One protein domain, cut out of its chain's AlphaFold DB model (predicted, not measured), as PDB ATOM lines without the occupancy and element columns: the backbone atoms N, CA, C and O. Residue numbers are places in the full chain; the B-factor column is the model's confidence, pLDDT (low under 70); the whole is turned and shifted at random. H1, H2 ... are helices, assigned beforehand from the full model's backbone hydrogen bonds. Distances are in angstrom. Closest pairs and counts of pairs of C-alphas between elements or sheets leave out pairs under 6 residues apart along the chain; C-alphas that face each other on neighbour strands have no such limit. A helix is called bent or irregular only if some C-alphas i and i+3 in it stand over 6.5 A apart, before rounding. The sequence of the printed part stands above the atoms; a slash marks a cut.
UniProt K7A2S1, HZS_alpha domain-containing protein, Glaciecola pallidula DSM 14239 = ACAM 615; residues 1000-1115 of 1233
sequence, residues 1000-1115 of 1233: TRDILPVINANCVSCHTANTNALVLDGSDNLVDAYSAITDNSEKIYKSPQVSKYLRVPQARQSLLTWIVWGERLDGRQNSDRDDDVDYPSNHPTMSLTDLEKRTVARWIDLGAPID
ATOM      1  N   THR A1000      97.197 136.747 177.277       87.38
ATOM      2  CA  THR A1000      96.864 136.360 178.663       87.38
ATOM      3  C   THR A1000      95.892 135.185 178.707       87.38
ATOM      4  O   THR A1000      95.991 134.329 179.589       87.38
ATOM      5  N   ARG A1001      94.962 135.135 177.746       89.56
ATOM      6  CA  ARG A1001      93.903 134.125 177.666       89.56
ATOM      7  C   ARG A1001      94.402 132.786 177.130       89.56
ATOM      8  O   ARG A1001      94.080 131.759 177.722       89.56
ATOM      9  N   ASP A1002      95.187 132.802 176.052       93.31
ATOM     10  CA  ASP A1002      95.460 131.605 175.250       93.31
ATOM     11  C   ASP A1002      96.934 131.176 175.293       93.31
ATOM     12  O   ASP A1002      97.226 129.985 175.369       93.31
ATOM     13  N   ILE A1003      97.881 132.122 175.313       95.19
ATOM     14  CA  ILE A1003      99.324 131.825 175.200       95.19
ATOM     15  C   ILE A1003      99.997 131.645 176.560       95.19
ATOM     16  O   ILE A1003     100.793 130.722 176.754       95.19
ATOM     17  N   LEU A1004      99.659 132.485 177.535       92.44
ATOM     18  CA  LEU A1004     100.197 132.409 178.889       92.44
ATOM     19  C   LEU A1004      99.898 131.053 179.571       92.44
ATOM     20  O   LEU A1004     100.802 130.525 180.224       92.44
ATOM     21  N   PRO A1005      98.719 130.411 179.405       94.25
ATOM     22  CA  PRO A1005      98.503 129.036 179.860       94.25
ATOM     23  C   PRO A1005      99.460 128.019 179.223       94.25
ATOM     24  O   PRO A1005     100.005 127.181 179.944       94.25
ATOM     25  N   VAL A1006      99.725 128.120 177.914       95.25
ATOM     26  CA  VAL A1006     100.651 127.227 177.188       95.25
ATOM     27  C   VAL A1006     102.086 127.405 177.689       95.25
ATOM     28  O   VAL A1006     102.765 126.416 177.977       95.25
ATOM     29  N   ILE A1007     102.530 128.653 177.884       93.25
ATOM     30  CA  ILE A1007     103.839 128.991 178.468       93.25
ATOM     31  C   ILE A1007     103.966 128.444 179.898       93.25
ATOM     32  O   ILE A1007     104.989 127.844 180.243       93.25
ATOM     33  N   ASN A1008     102.935 128.610 180.728       92.44
ATOM     34  CA  ASN A1008     102.928 128.134 182.114       92.44
ATOM     35  C   ASN A1008     102.962 126.603 182.212       92.44
ATOM     36  O   ASN A1008     103.675 126.061 183.057       92.44
ATOM     37  N   ALA A1009     102.203 125.905 181.364       93.31
ATOM     38  CA  ALA A1009     102.138 124.447 181.360       93.31
ATOM     39  C   ALA A1009     103.433 123.805 180.837       93.31
ATOM     40  O   ALA A1009     103.901 122.818 181.408       93.31
ATOM     41  N   ASN A1010     104.019 124.373 179.778       92.81
ATOM     42  CA  ASN A1010     105.091 123.725 179.026       92.81
ATOM     43  C   ASN A1010     106.485 124.331 179.286       92.81
ATOM     44  O   ASN A1010     107.450 123.584 179.444       92.81
ATOM     45  N   CYS A1011     106.619 125.657 179.382       91.50
ATOM     46  CA  CYS A1011     107.927 126.335 179.369       91.50
ATOM     47  C   CYS A1011     108.453 126.689 180.771       91.50
ATOM     48  O   CYS A1011     109.617 126.429 181.084       91.50
ATOM     49  N   VAL A1012     107.602 127.255 181.637       91.38
ATOM     50  CA  VAL A1012     107.997 127.879 182.923       91.38
ATOM     51  C   VAL A1012     108.850 126.978 183.824       91.38
ATOM     52  O   VAL A1012     109.774 127.462 184.474       91.38
ATOM     53  N   SER A1013     108.624 125.659 183.813       90.31
ATOM     54  CA  SER A1013     109.390 124.696 184.624       90.31
ATOM     55  C   SER A1013     110.917 124.745 184.423       90.31
ATOM     56  O   SER A1013     111.661 124.397 185.341       90.31
ATOM     57  N   CYS A1014     111.382 125.193 183.249       90.12
ATOM     58  CA  CYS A1014     112.799 125.314 182.890       90.12
ATOM     59  C   CYS A1014     113.248 126.769 182.646       90.12
ATOM     60  O   CYS A1014     114.410 126.990 182.315       90.12
ATOM     61  N   HIS A1015     112.348 127.741 182.821       90.88
ATOM     62  CA  HIS A1015     112.502 129.146 182.432       90.88
ATOM     63  C   HIS A1015     112.266 130.081 183.633       90.88
ATOM     64  O   HIS A1015     111.322 130.871 183.673       90.88
ATOM     65  N   THR A1016     113.127 129.961 184.648       86.81
ATOM     66  CA  THR A1016     113.044 130.706 185.923       86.81
ATOM     67  C   THR A1016     114.319 131.505 186.192       86.81
ATOM     68  O   THR A1016     115.380 131.166 185.664       86.81
ATOM     69  N   ALA A1017     114.288 132.495 187.091       80.19
ATOM     70  CA  ALA A1017     115.477 133.292 187.439       80.19
ATOM     71  C   ALA A1017     116.664 132.488 188.027       80.19
ATOM     72  O   ALA A1017     117.768 133.015 188.159       80.19
ATOM     73  N   ASN A1018     116.470 131.210 188.383       75.88
ATOM     74  CA  ASN A1018     117.537 130.311 188.847       75.88
ATOM     75  C   ASN A1018     118.142 129.442 187.723       75.88
ATOM     76  O   ASN A1018     118.994 128.592 187.988       75.88
ATOM     77  N   THR A1019     117.698 129.632 186.481       73.38
ATOM     78  CA  THR A1019     118.211 128.962 185.280       73.38
ATOM     79  C   THR A1019     118.950 129.964 184.395       73.38
ATOM     80  O   THR A1019     118.570 131.126 184.334       73.38
ATOM     81  N   ASN A1020     119.986 129.528 183.668       76.75
ATOM     82  CA  ASN A1020     120.671 130.364 182.666       76.75
ATOM     83  C   ASN A1020     119.854 130.445 181.353       76.75
ATOM     84  O   ASN A1020     120.398 130.244 180.268       76.75
ATOM     85  N   ALA A1021     118.542 130.647 181.464       81.88
ATOM     86  CA  ALA A1021     117.572 130.664 180.373       81.88
ATOM     87  C   ALA A1021     116.734 131.951 180.433       81.88
ATOM     88  O   ALA A1021     116.821 132.708 181.400       81.88
ATOM     89  N   LEU A1022     115.914 132.195 179.406       87.12
ATOM     90  CA  LEU A1022     114.927 133.278 179.425       87.12
ATOM     91  C   LEU A1022     113.984 133.099 180.625       87.12
ATOM     92  O   LEU A1022     113.441 132.009 180.804       87.12
ATOM     93  N   VAL A1023     113.779 134.144 181.423       88.38
ATOM     94  CA  VAL A1023     112.890 134.105 182.592       88.38
ATOM     95  C   VAL A1023     111.450 134.341 182.135       88.38
ATOM     96  O   VAL A1023     111.148 135.390 181.582       88.38
ATOM     97  N   LEU A1024     110.571 133.358 182.351       88.50
ATOM     98  CA  LEU A1024     109.154 133.399 181.949       88.50
ATOM     99  C   LEU A1024     108.186 133.237 183.131       88.50
ATOM    100  O   LEU A1024     106.978 133.356 182.959       88.50
ATOM    101  N   ASP A1025     108.695 132.972 184.334       83.75
ATOM    102  CA  ASP A1025     107.900 132.746 185.549       83.75
ATOM    103  C   ASP A1025     107.475 134.038 186.280       83.75
ATOM    104  O   ASP A1025     106.869 133.971 187.349       83.75
ATOM    105  N   GLY A1026     107.822 135.212 185.736       75.62
ATOM    106  CA  GLY A1026     107.574 136.518 186.357       75.62
ATOM    107  C   GLY A1026     108.353 136.760 187.658       75.62
ATOM    108  O   GLY A1026     108.002 137.660 188.417       75.62
ATOM    109  N   SER A1027     109.388 135.959 187.953       75.12
ATOM    110  CA  SER A1027     110.219 136.141 189.156       75.12
ATOM    111  C   SER A1027     111.230 137.289 189.044       75.12
ATOM    112  O   SER A1027     111.762 137.734 190.066       75.12
ATOM    113  N   ASP A1028     111.465 137.804 187.833       69.19
ATOM    114  CA  ASP A1028     112.103 139.102 187.632       69.19
ATOM    115  C   ASP A1028     111.053 140.214 187.779       69.19
ATOM    116  O   ASP A1028     110.135 140.343 186.971       69.19
ATOM    117  N   ASN A1029     111.199 141.047 188.814       54.06
ATOM    118  CA  ASN A1029     110.255 142.124 189.143       54.06
ATOM    119  C   ASN A1029     110.132 143.212 188.054       54.06
ATOM    120  O   ASN A1029     109.350 144.148 188.227       54.06
ATOM    121  N   LEU A1030     110.930 143.147 186.983       54.19
ATOM    122  CA  LEU A1030     110.925 144.108 185.882       54.19
ATOM    123  C   LEU A1030     110.226 143.593 184.611       54.19
ATOM    124  O   LEU A1030     109.832 144.416 183.785       54.19
ATOM    125  N   VAL A1031     110.044 142.274 184.445       61.38
ATOM    126  CA  VAL A1031     109.703 141.658 183.148       61.38
ATOM    127  C   VAL A1031     108.702 140.504 183.324       61.38
ATOM    128  O   VAL A1031     108.993 139.520 184.001       61.38
ATOM    129  N   ASP A1032     107.518 140.602 182.707       81.19
ATOM    130  CA  ASP A1032     106.582 139.468 182.600       81.19
ATOM    131  C   ASP A1032     106.886 138.585 181.375       81.19
ATOM    132  O   ASP A1032     107.743 138.912 180.554       81.19
ATOM    133  N   ALA A1033     106.192 137.451 181.235       88.38
ATOM    134  CA  ALA A1033     106.438 136.506 180.143       88.38
ATOM    135  C   ALA A1033     106.272 137.133 178.742       88.38
ATOM    136  O   ALA A1033     107.024 136.781 177.836       88.38
ATOM    137  N   TYR A1034     105.336 138.074 178.565       88.69
ATOM    138  CA  TYR A1034     105.173 138.803 177.303       88.69
ATOM    139  C   TYR A1034     106.378 139.709 177.050       88.69
ATOM    140  O   TYR A1034     107.044 139.576 176.028       88.69
ATOM    141  N   SER A1035     106.703 140.568 178.019       85.06
ATOM    142  CA  SER A1035     107.829 141.507 177.974       85.06
ATOM    143  C   SER A1035     109.161 140.790 177.721       85.06
ATOM    144  O   SER A1035     109.995 141.277 176.971       85.06
ATOM    145  N   ALA A1036     109.351 139.599 178.294       87.56
ATOM    146  CA  ALA A1036     110.549 138.781 178.106       87.56
ATOM    147  C   ALA A1036     110.661 138.224 176.675       87.56
ATOM    148  O   ALA A1036     111.756 138.104 176.127       87.56
ATOM    149  N   ILE A1037     109.525 137.883 176.061       90.81
ATOM    150  CA  ILE A1037     109.451 137.386 174.684       90.81
ATOM    151  C   ILE A1037     109.548 138.543 173.675       90.81
ATOM    152  O   ILE A1037     110.077 138.341 172.581       90.81
ATOM    153  N   THR A1038     109.092 139.750 174.020       87.88
ATOM    154  CA  THR A1038     109.159 140.944 173.159       87.88
ATOM    155  C   THR A1038     110.428 141.787 173.329       87.88
ATOM    156  O   THR A1038     110.667 142.659 172.494       87.88
ATOM    157  N   ASP A1039     111.276 141.517 174.329       84.62
ATOM    158  CA  ASP A1039     112.469 142.332 174.591       84.62
ATOM    159  C   ASP A1039     113.476 142.349 173.420       84.62
ATOM    160  O   ASP A1039     113.822 141.328 172.810       84.62
ATOM    161  N   ASN A1040     113.984 143.548 173.139       81.06
ATOM    162  CA  ASN A1040     115.023 143.838 172.155       81.06
ATOM    163  C   ASN A1040     116.196 144.653 172.741       81.06
ATOM    164  O   ASN A1040     117.064 145.113 171.997       81.06
ATOM    165  N   SER A1041     116.275 144.788 174.069       78.00
ATOM    166  CA  SER A1041     117.322 145.546 174.759       78.00
ATOM    167  C   SER A1041     118.745 145.032 174.479       78.00
ATOM    168  O   SER A1041     119.680 145.829 174.376       78.00
ATOM    169  N   GLU A1042     118.919 143.717 174.284       73.12
ATOM    170  CA  GLU A1042     120.210 143.096 173.942       73.12
ATOM    171  C   GLU A1042     120.657 143.352 172.488       73.12
ATOM    172  O   GLU A1042     121.858 143.392 172.202       73.12
ATOM    173  N   LYS A1043     119.710 143.499 171.551       78.25
ATOM    174  CA  LYS A1043     119.949 143.716 170.113       78.25
ATOM    175  C   LYS A1043     118.736 144.411 169.504       78.25
ATOM    176  O   LYS A1043     117.655 143.836 169.465       78.25
ATOM    177  N   ILE A1044     118.942 145.604 168.945       74.31
ATOM    178  CA  ILE A1044     117.894 146.337 168.227       74.31
ATOM    179  C   ILE A1044     117.514 145.555 166.963       74.31
ATOM    180  O   ILE A1044     118.301 145.469 166.016       74.31
ATOM    181  N   TYR A1045     116.308 144.994 166.957       76.94
ATOM    182  CA  TYR A1045     115.664 144.427 165.776       76.94
ATOM    183  C   TYR A1045     114.816 145.499 165.071       76.94
ATOM    184  O   TYR A1045     114.476 146.524 165.666       76.94
ATOM    185  N   LYS A1046     114.484 145.281 163.795       71.25
ATOM    186  CA  LYS A1046     113.543 146.121 163.041       71.25
ATOM    187  C   LYS A1046     112.462 145.260 162.412       71.25
ATOM    188  O   LYS A1046     112.756 144.171 161.917       71.25
ATOM    189  N   SER A1047     111.240 145.795 162.381       72.62
ATOM    190  CA  SER A1047     110.083 145.087 161.831       72.62
ATOM    191  C   SER A1047     110.361 144.591 160.392       72.62
ATOM    192  O   SER A1047     110.997 145.315 159.616       72.62
ATOM    193  N   PRO A1048     109.915 143.370 160.038       79.50
ATOM    194  CA  PRO A1048     109.002 142.519 160.815       79.50
ATOM    195  C   PRO A1048     109.631 141.795 162.027       79.50
ATOM    196  O   PRO A1048     108.894 141.272 162.858       79.50
ATOM    197  N   GLN A1049     110.959 141.804 162.215       83.44
ATOM    198  CA  GLN A1049     111.588 141.267 163.433       83.44
ATOM    199  C   GLN A1049     111.438 142.250 164.603       83.44
ATOM    200  O   GLN A1049     111.924 143.377 164.541       83.44
ATOM    201  N   VAL A1050     110.794 141.834 165.692       82.19
ATOM    202  CA  VAL A1050     110.512 142.722 166.839       82.19
ATOM    203  C   VAL A1050     111.349 142.379 168.070       82.19
ATOM    204  O   VAL A1050     111.773 143.282 168.789       82.19
ATOM    205  N   SER A1051     111.675 141.097 168.248       87.88
ATOM    206  CA  SER A1051     112.557 140.586 169.300       87.88
ATOM    207  C   SER A1051     113.418 139.436 168.769       87.88
ATOM    208  O   SER A1051     113.332 139.066 167.596       87.88
ATOM    209  N   LYS A1052     114.217 138.800 169.634       88.62
ATOM    210  CA  LYS A1052     114.903 137.541 169.289       88.62
ATOM    211  C   LYS A1052     113.921 136.402 168.977       88.62
ATOM    212  O   LYS A1052     114.244 135.503 168.205       88.62
ATOM    213  N   TYR A1053     112.756 136.413 169.618       92.25
ATOM    214  CA  TYR A1053     111.820 135.290 169.642       92.25
ATOM    215  C   TYR A1053     110.683 135.443 168.630       92.25
ATOM    216  O   TYR A1053     110.164 134.431 168.157       92.25
ATOM    217  N   LEU A1054     110.330 136.689 168.293       91.69
ATOM    218  CA  LEU A1054     109.175 137.038 167.471       91.69
ATOM    219  C   LEU A1054     109.550 137.836 166.219       91.69
ATOM    220  O   LEU A1054     110.270 138.841 166.273       91.69
ATOM    221  N   ARG A1055     108.938 137.424 165.112       89.31
ATOM    222  CA  ARG A1055     108.857 138.126 163.837       89.31
ATOM    223  C   ARG A1055     107.376 138.188 163.455       89.31
ATOM    224  O   ARG A1055     106.740 137.155 163.289       89.31
ATOM    225  N   VAL A1056     106.802 139.386 163.392       86.75
ATOM    226  CA  VAL A1056     105.349 139.592 163.261       86.75
ATOM    227  C   VAL A1056     105.006 140.275 161.935       86.75
ATOM    228  O   VAL A1056     105.662 141.264 161.587       86.75
ATOM    229  N   PRO A1057     103.976 139.820 161.201       87.62
ATOM    230  CA  PRO A1057     103.136 138.633 161.408       87.62
ATOM    231  C   PRO A1057     103.699 137.407 160.659       87.62
ATOM    232  O   PRO A1057     103.241 137.058 159.575       87.62
ATOM    233  N   GLN A1058     104.781 136.815 161.171       90.00
ATOM    234  CA  GLN A1058     105.528 135.766 160.471       90.00
ATOM    235  C   GLN A1058     105.888 134.619 161.426       90.00
ATOM    236  O   GLN A1058     107.054 134.423 161.793       90.00
ATOM    237  N   ALA A1059     104.887 133.831 161.821       94.88
ATOM    238  CA  ALA A1059     105.059 132.660 162.675       94.88
ATOM    239  C   ALA A1059     106.093 131.679 162.107       94.88
ATOM    240  O   ALA A1059     106.973 131.238 162.850       94.88
ATOM    241  N   ARG A1060     106.063 131.427 160.790       92.88
ATOM    242  CA  ARG A1060     107.001 130.546 160.066       92.88
ATOM    243  C   ARG A1060     108.473 130.951 160.228       92.88
ATOM    244  O   ARG A1060     109.356 130.098 160.222       92.88
ATOM    245  N   GLN A1061     108.747 132.239 160.452       91.19
ATOM    246  CA  GLN A1061     110.092 132.798 160.658       91.19
ATOM    247  C   GLN A1061     110.405 133.157 162.126       91.19
ATOM    248  O   GLN A1061     111.420 133.796 162.405       91.19
ATOM    249  N   SER A1062     109.542 132.789 163.076       93.75
ATOM    250  CA  SER A1062     109.714 133.125 164.492       93.75
ATOM    251  C   SER A1062     110.357 131.984 165.277       93.75
ATOM    252  O   SER A1062     109.834 130.870 165.322       93.75
ATOM    253  N   LEU A1063     111.455 132.280 165.980       94.88
ATOM    254  CA  LEU A1063     112.166 131.305 166.814       94.88
ATOM    255  C   LEU A1063     111.252 130.659 167.870       94.88
ATOM    256  O   LEU A1063     111.405 129.472 168.150       94.88
ATOM    257  N   LEU A1064     110.290 131.393 168.444       95.62
ATOM    258  CA  LEU A1064     109.329 130.803 169.385       95.62
ATOM    259  C   LEU A1064     108.523 129.663 168.738       95.62
ATOM    260  O   LEU A1064     108.380 128.598 169.338       95.62
ATOM    261  N   THR A1065     108.064 129.853 167.499       96.50
ATOM    262  CA  THR A1065     107.366 128.826 166.718       96.50
ATOM    263  C   THR A1065     108.266 127.625 166.454       96.50
ATOM    264  O   THR A1065     107.848 126.490 166.667       96.50
ATOM    265  N   TRP A1066     109.525 127.854 166.068       96.19
ATOM    266  CA  TRP A1066     110.487 126.776 165.817       96.19
ATOM    267  C   TRP A1066     110.743 125.915 167.061       96.19
ATOM    268  O   TRP A1066     110.832 124.693 166.970       96.19
ATOM    269  N   ILE A1067     110.806 126.527 168.249       95.31
ATOM    270  CA  ILE A1067     110.911 125.808 169.531       95.31
ATOM    271  C   ILE A1067     109.651 124.977 169.824       95.31
ATOM    272  O   ILE A1067     109.750 123.839 170.283       95.31
ATOM    273  N   VAL A1068     108.472 125.540 169.552       95.06
ATOM    274  CA  VAL A1068     107.161 124.900 169.752       95.06
ATOM    275  C   VAL A1068     106.949 123.708 168.809       95.06
ATOM    276  O   VAL A1068     106.368 122.696 169.212       95.06
ATOM    277  N   TRP A1069     107.454 123.791 167.579       94.12
ATOM    278  CA  TRP A1069     107.374 122.717 166.588       94.12
ATOM    279  C   TRP A1069     108.513 121.696 166.695       94.12
ATOM    280  O   TRP A1069     108.274 120.508 166.477       94.12
ATOM    281  N   GLY A1070     109.697 122.123 167.142       93.75
ATOM    282  CA  GLY A1070     110.892 121.290 167.309       93.75
ATOM    283  C   GLY A1070     111.862 121.320 166.121       93.75
ATOM    284  O   GLY A1070     112.780 120.496 166.076       93.75
ATOM    285  N   GLU A1071     111.684 122.253 165.184       92.69
ATOM    286  CA  GLU A1071     112.480 122.399 163.961       92.69
ATOM    287  C   GLU A1071     112.438 123.834 163.408       92.69
ATOM    288  O   GLU A1071     111.590 124.636 163.797       92.69
ATOM    289  N   ARG A1072     113.358 124.161 162.493       93.19
ATOM    290  CA  ARG A1072     113.406 125.448 161.782       93.19
ATOM    291  C   ARG A1072     112.471 125.400 160.566       93.19
ATOM    292  O   ARG A1072     112.605 124.499 159.746       93.19
ATOM    293  N   LEU A1073     111.542 126.357 160.462       93.69
ATOM    294  CA  LEU A1073     110.398 126.297 159.530       93.69
ATOM    295  C   LEU A1073     110.448 127.301 158.364       93.69
ATOM    296  O   LEU A1073     109.618 127.235 157.468       93.69
ATOM    297  N   ASP A1074     111.416 128.219 158.329       88.56
ATOM    298  CA  ASP A1074     111.502 129.298 157.327       88.56
ATOM    299  C   ASP A1074     112.072 128.870 155.960       88.56
ATOM    300  O   ASP A1074     112.431 129.726 155.147       88.56
ATOM    301  N   GLY A1075     112.201 127.563 155.722       87.50
ATOM    302  CA  GLY A1075     112.839 126.986 154.538       87.50
ATOM    303  C   GLY A1075     114.374 127.067 154.526       87.50
ATOM    304  O   GLY A1075     114.978 126.767 153.498       87.50
ATOM    305  N   ARG A1076     115.022 127.458 155.637       83.44
ATOM    306  CA  ARG A1076     116.485 127.636 155.731       83.44
ATOM    307  C   ARG A1076     117.136 126.699 156.748       83.44
ATOM    308  O   ARG A1076     116.494 126.142 157.636       83.44
ATOM    309  N   GLN A1077     118.451 126.556 156.638       88.62
ATOM    310  CA  GLN A1077     119.332 125.959 157.636       88.62
ATOM    311  C   GLN A1077     120.132 127.052 158.357       88.62
ATOM    312  O   GLN A1077     120.477 128.076 157.774       88.62
ATOM    313  N   ASN A1078     120.547 126.789 159.599       88.94
ATOM    314  CA  ASN A1078     121.470 127.658 160.353       88.94
ATOM    315  C   ASN A1078     122.817 127.913 159.641       88.94
ATOM    316  O   ASN A1078     123.540 128.834 159.985       88.94
ATOM    317  N   SER A1079     123.202 127.078 158.671       86.88
ATOM    318  CA  SER A1079     124.422 127.276 157.877       86.88
ATOM    319  C   SER A1079     124.265 128.250 156.710       86.88
ATOM    320  O   SER A1079     125.260 128.565 156.060       86.88
ATOM    321  N   ASP A1080     123.039 128.670 156.396       80.19
ATOM    322  CA  ASP A1080     122.760 129.461 155.195       80.19
ATOM    323  C   ASP A1080     123.069 130.950 155.420       80.19
ATOM    324  O   ASP A1080     123.341 131.679 154.464       80.19
ATOM    325  N   ARG A1081     123.070 131.400 156.686       74.69
ATOM    326  CA  ARG A1081     123.390 132.767 157.116       74.69
ATOM    327  C   ARG A1081     124.071 132.769 158.488       74.69
ATOM    328  O   ARG A1081     123.671 132.033 159.373       74.69
ATOM    329  N   ASP A1082     125.049 133.661 158.673       76.25
ATOM    330  CA  ASP A1082     125.696 133.922 159.976       76.25
ATOM    331  C   ASP A1082     125.052 135.118 160.731       76.25
ATOM    332  O   ASP A1082     125.513 135.496 161.811       76.25
ATOM    333  N   ASP A1083     124.058 135.800 160.137       70.31
ATOM    334  CA  ASP A1083     123.547 137.110 160.585       70.31
ATOM    335  C   ASP A1083     122.063 137.144 161.013       70.31
ATOM    336  O   ASP A1083     121.583 138.198 161.454       70.31
ATOM    337  N   ASP A1084     121.354 136.013 160.944       79.06
ATOM    338  CA  ASP A1084     119.951 135.870 161.345       79.06
ATOM    339  C   ASP A1084     119.792 135.308 162.780       79.06
ATOM    340  O   ASP A1084     120.587 135.619 163.676       79.06
ATOM    341  N   VAL A1085     118.691 134.601 163.056       86.75
ATOM    342  CA  VAL A1085     118.443 133.925 164.336       86.75
ATOM    343  C   VAL A1085     118.548 132.420 164.111       86.75
ATOM    344  O   VAL A1085     117.791 131.859 163.328       86.75
ATOM    345  N   ASP A1086     119.451 131.766 164.838       89.38
ATOM    346  CA  ASP A1086     119.647 130.316 164.788       89.38
ATOM    347  C   ASP A1086     118.561 129.529 165.534       89.38
ATOM    348  O   ASP A1086     118.183 129.873 166.660       89.38
ATOM    349  N   TYR A1087     118.178 128.372 164.984       92.88
ATOM    350  CA  TYR A1087     117.473 127.341 165.748       92.88
ATOM    351  C   TYR A1087     118.439 126.619 166.718       92.88
ATOM    352  O   TYR A1087     119.433 126.039 166.272       92.88
ATOM    353  N   PRO A1088     118.193 126.616 168.044       90.06
ATOM    354  CA  PRO A1088     119.132 126.072 169.022       90.06
ATOM    355  C   PRO A1088     119.044 124.542 169.129       90.06
ATOM    356  O   PRO A1088     118.126 123.987 169.731       90.06
ATOM    357  N   SER A1089     120.080 123.844 168.655       81.75
ATOM    358  CA  SER A1089     120.164 122.370 168.651       81.75
ATOM    359  C   SER A1089     120.234 121.699 170.038       81.75
ATOM    360  O   SER A1089     120.458 120.492 170.131       81.75
ATOM    361  N   ASN A1090     120.153 122.471 171.123       84.81
ATOM    362  CA  ASN A1090     120.237 122.024 172.512       84.81
ATOM    363  C   ASN A1090     118.948 122.269 173.318       84.81
ATOM    364  O   ASN A1090     118.933 121.962 174.513       84.81
ATOM    365  N   HIS A1091     117.888 122.800 172.701       89.69
ATOM    366  CA  HIS A1091     116.575 122.876 173.336       89.69
ATOM    367  C   HIS A1091     115.901 121.486 173.344       89.69
ATOM    368  O   HIS A1091     115.997 120.765 172.349       89.69
ATOM    369  N   PRO A1092     115.235 121.062 174.434       87.44
ATOM    370  CA  PRO A1092     114.452 119.827 174.428       87.44
ATOM    371  C   PRO A1092     113.246 119.930 173.481       87.44
ATOM    372  O   PRO A1092     112.633 120.989 173.356       87.44
ATOM    373  N   THR A1093     112.865 118.817 172.852       85.31
ATOM    374  CA  THR A1093     111.591 118.719 172.123       85.31
ATOM    375  C   THR A1093     110.425 118.822 173.106       85.31
ATOM    376  O   THR A1093     110.412 118.126 174.124       85.31
ATOM    377  N   MET A1094     109.447 119.667 172.789       86.38
ATOM    378  CA  MET A1094     108.286 119.926 173.639       86.38
ATOM    379  C   MET A1094     107.080 119.079 173.209       86.38
ATOM    380  O   MET A1094     106.838 118.889 172.018       86.38
ATOM    381  N   SER A1095     106.301 118.589 174.174       86.94
ATOM    382  CA  SER A1095     105.130 117.727 173.931       86.94
ATOM    383  C   SER A1095     103.813 118.513 173.860       86.94
ATOM    384  O   SER A1095     102.848 118.142 174.526       86.94
ATOM    385  N   LEU A1096     103.783 119.602 173.086       94.69
ATOM    386  CA  LEU A1096     102.560 120.382 172.850       94.69
ATOM    387  C   LEU A1096     101.618 119.643 171.888       94.69
ATOM    388  O   LEU A1096     102.066 118.983 170.945       94.69
ATOM    389  N   THR A1097     100.317 119.798 172.114       95.50
ATOM    390  CA  THR A1097      99.257 119.389 171.182       95.50
ATOM    391  C   THR A1097      99.270 120.236 169.904       95.50
ATOM    392  O   THR A1097      99.790 121.352 169.901       95.50
ATOM    393  N   ASP A1098      98.686 119.732 168.811       94.62
ATOM    394  CA  ASP A1098      98.563 120.488 167.550       94.62
ATOM    395  C   ASP A1098      97.816 121.820 167.754       94.62
ATOM    396  O   ASP A1098      98.300 122.866 167.327       94.62
ATOM    397  N   LEU A1099      96.733 121.813 168.543       94.50
ATOM    398  CA  LEU A1099      96.005 123.025 168.923       94.50
ATOM    399  C   LEU A1099      96.902 124.045 169.647       94.50
ATOM    400  O   LEU A1099      96.908 125.212 169.274       94.50
ATOM    401  N   GLU A1100      97.693 123.641 170.648       96.94
ATOM    402  CA  GLU A1100      98.638 124.558 171.311       96.94
ATOM    403  C   GLU A1100      99.680 125.115 170.325       96.94
ATOM    404  O   GLU A1100      99.991 126.307 170.361       96.94
ATOM    405  N   LYS A1101     100.194 124.274 169.417       96.94
ATOM    406  CA  LYS A1101     101.170 124.672 168.392       96.94
ATOM    407  C   LYS A1101     100.603 125.701 167.411       96.94
ATOM    408  O   LYS A1101     101.257 126.714 167.153       96.94
ATOM    409  N   ARG A1102      99.398 125.461 166.882       96.44
ATOM    410  CA  ARG A1102      98.709 126.371 165.952       96.44
ATOM    411  C   ARG A1102      98.234 127.641 166.645       96.44
ATOM    412  O   ARG A1102      98.334 128.705 166.051       96.44
ATOM    413  N   THR A1103      97.817 127.582 167.910       96.62
ATOM    414  CA  THR A1103      97.461 128.777 168.695       96.62
ATOM    415  C   THR A1103      98.658 129.715 168.877       96.62
ATOM    416  O   THR A1103      98.504 130.923 168.708       96.62
ATOM    417  N   VAL A1104      99.870 129.193 169.125       97.62
ATOM    418  CA  VAL A1104     101.092 130.025 169.152       97.62
ATOM    419  C   VAL A1104     101.395 130.630 167.778       97.62
ATOM    420  O   VAL A1104     101.722 131.812 167.710       97.62
ATOM    421  N   ALA A1105     101.256 129.865 166.690       97.25
ATOM    422  CA  ALA A1105     101.461 130.391 165.339       97.25
ATOM    423  C   ALA A1105     100.446 131.496 164.990       97.25
ATOM    424  O   ALA A1105     100.848 132.609 164.658       97.25
ATOM    425  N   ARG A1106      99.143 131.238 165.182       97.06
ATOM    426  CA  ARG A1106      98.059 132.216 164.999       97.06
ATOM    427  C   ARG A1106      98.292 133.476 165.825       97.06
ATOM    428  O   ARG A1106      98.179 134.562 165.286       97.06
ATOM    429  N   TRP A1107      98.686 133.372 167.095       96.56
ATOM    430  CA  TRP A1107      99.007 134.558 167.901       96.56
ATOM    431  C   TRP A1107     100.106 135.423 167.273       96.56
ATOM    432  O   TRP A1107      99.984 136.644 167.265       96.56
ATOM    433  N   ILE A1108     101.154 134.822 166.706       95.81
ATOM    434  CA  ILE A1108     102.244 135.563 166.054       95.81
ATOM    435  C   ILE A1108     101.793 136.157 164.709       95.81
ATOM    436  O   ILE A1108     102.110 137.314 164.431       95.81
ATOM    437  N   ASP A1109     101.028 135.412 163.906       94.56
ATOM    438  CA  ASP A1109     100.479 135.869 162.618       94.56
ATOM    439  C   ASP A1109      99.368 136.924 162.772       94.56
ATOM    440  O   ASP A1109      99.207 137.774 161.903       94.56
ATOM    441  N   LEU A1110      98.657 136.942 163.902       93.06
ATOM    442  CA  LEU A1110      97.758 138.029 164.319       93.06
ATOM    443  C   LEU A1110      98.515 139.167 165.037       93.06
ATOM    444  O   LEU A1110      97.914 140.027 165.674       93.06
ATOM    445  N   GLY A1111      99.852 139.173 164.949       90.62
ATOM    446  CA  GLY A1111     100.705 140.281 165.372       90.62
ATOM    447  C   GLY A1111     101.005 140.363 166.873       90.62
ATOM    448  O   GLY A1111     101.285 141.448 167.392       90.62
ATOM    449  N   ALA A1112     100.994 139.213 167.546       92.31
ATOM    450  CA  ALA A1112     101.303 139.006 168.961       92.31
ATOM    451  C   ALA A1112     100.495 139.898 169.931       92.31
ATOM    452  O   ALA A1112     101.083 140.637 170.724       92.31
ATOM    453  N   PRO A1113      99.153 139.865 169.890       90.12
ATOM    454  CA  PRO A1113      98.314 140.723 170.718       90.12
ATOM    455  C   PRO A1113      98.325 140.379 172.214       90.12
ATOM    456  O   PRO A1113      98.473 139.223 172.621       90.12
ATOM    457  N   ILE A1114      98.109 141.407 173.031       85.44
ATOM    458  CA  ILE A1114      98.021 141.370 174.490       85.44
ATOM    459  C   ILE A1114      96.859 142.246 174.985       85.44
ATOM    460  O   ILE A1114      96.674 143.397 174.580       85.44
ATOM    461  N   ASP A1115      96.074 141.668 175.883       78.69
ATOM    462  CA  ASP A1115      94.943 142.258 176.585       78.69
ATOM    463  C   ASP A1115      95.359 142.838 177.948       78.69
ATOM    464  O   ASP A1115      96.319 142.385 178.571       78.69
TER     465      ASP A1115
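AT A GLANCE: This is residues 1000 to 1115 of the 1233 residues of the protein "HZS_alpha domain-containing protein" of Glaciecola pallidula DSM 14239 = ACAM 615 (UniProt K7A2S1). Little regular structure: three long loops join a helical hairpin of H3 and H4, the longer H1 steeply tilted to H4, and short H2 near H1. The printed part has 116 residues, 40 of them in four named helices, H1 to H4 in chain order, with no named strand: all helix. It is compact, radius of gyration of the C-alphas 13.6 A, and rounded, spanning 37 by 32 by 29 A.

IN THESE COORDINATES: H1, residues 1000 to 1014, begins at C-alpha (96.864, 136.360, 178.663) and measures 19.8 A; it is irregular, C-alphas 1010 and 1013 being 7.1 A apart. H2 is residues 1033 to 1038, 8.7 A; H3, 1063 to 1069, 9.8 A; H4, 1098 to 1109, 16.3 A, ending at (100.479, 135.869, 162.618).

HOW THE PARTS SIT: H1, with residues 1002 to 1006 alone, touches H4, opposite ways at a steep tilt of 66 degrees; the closest C-alphas, of Ile 1003 and Val 1104, are 6.6 A apart. H2 is close to H1 but not clearly touching, C-alphas of Leu 1004 and Ala 1033 7.6 A apart. H3 and H4 form a hairpin, a shallow tilt of 20 degrees, closest C-alphas Val 1068 and Lys 1101, 6.1 A. Every O i to N i+4 pair is within hydrogen-bond range in H2, H3 and H4; H1 has 5 of 11, and 5 of 12 O i to N i+3 pairs.

THE WHOLE: The farthest C-alphas, of Asn 1029 and Asp 1080, are 38.3 A apart. The printed part has no cut; its three links are long. Residues 1028 to 1031 have pLDDT under 70.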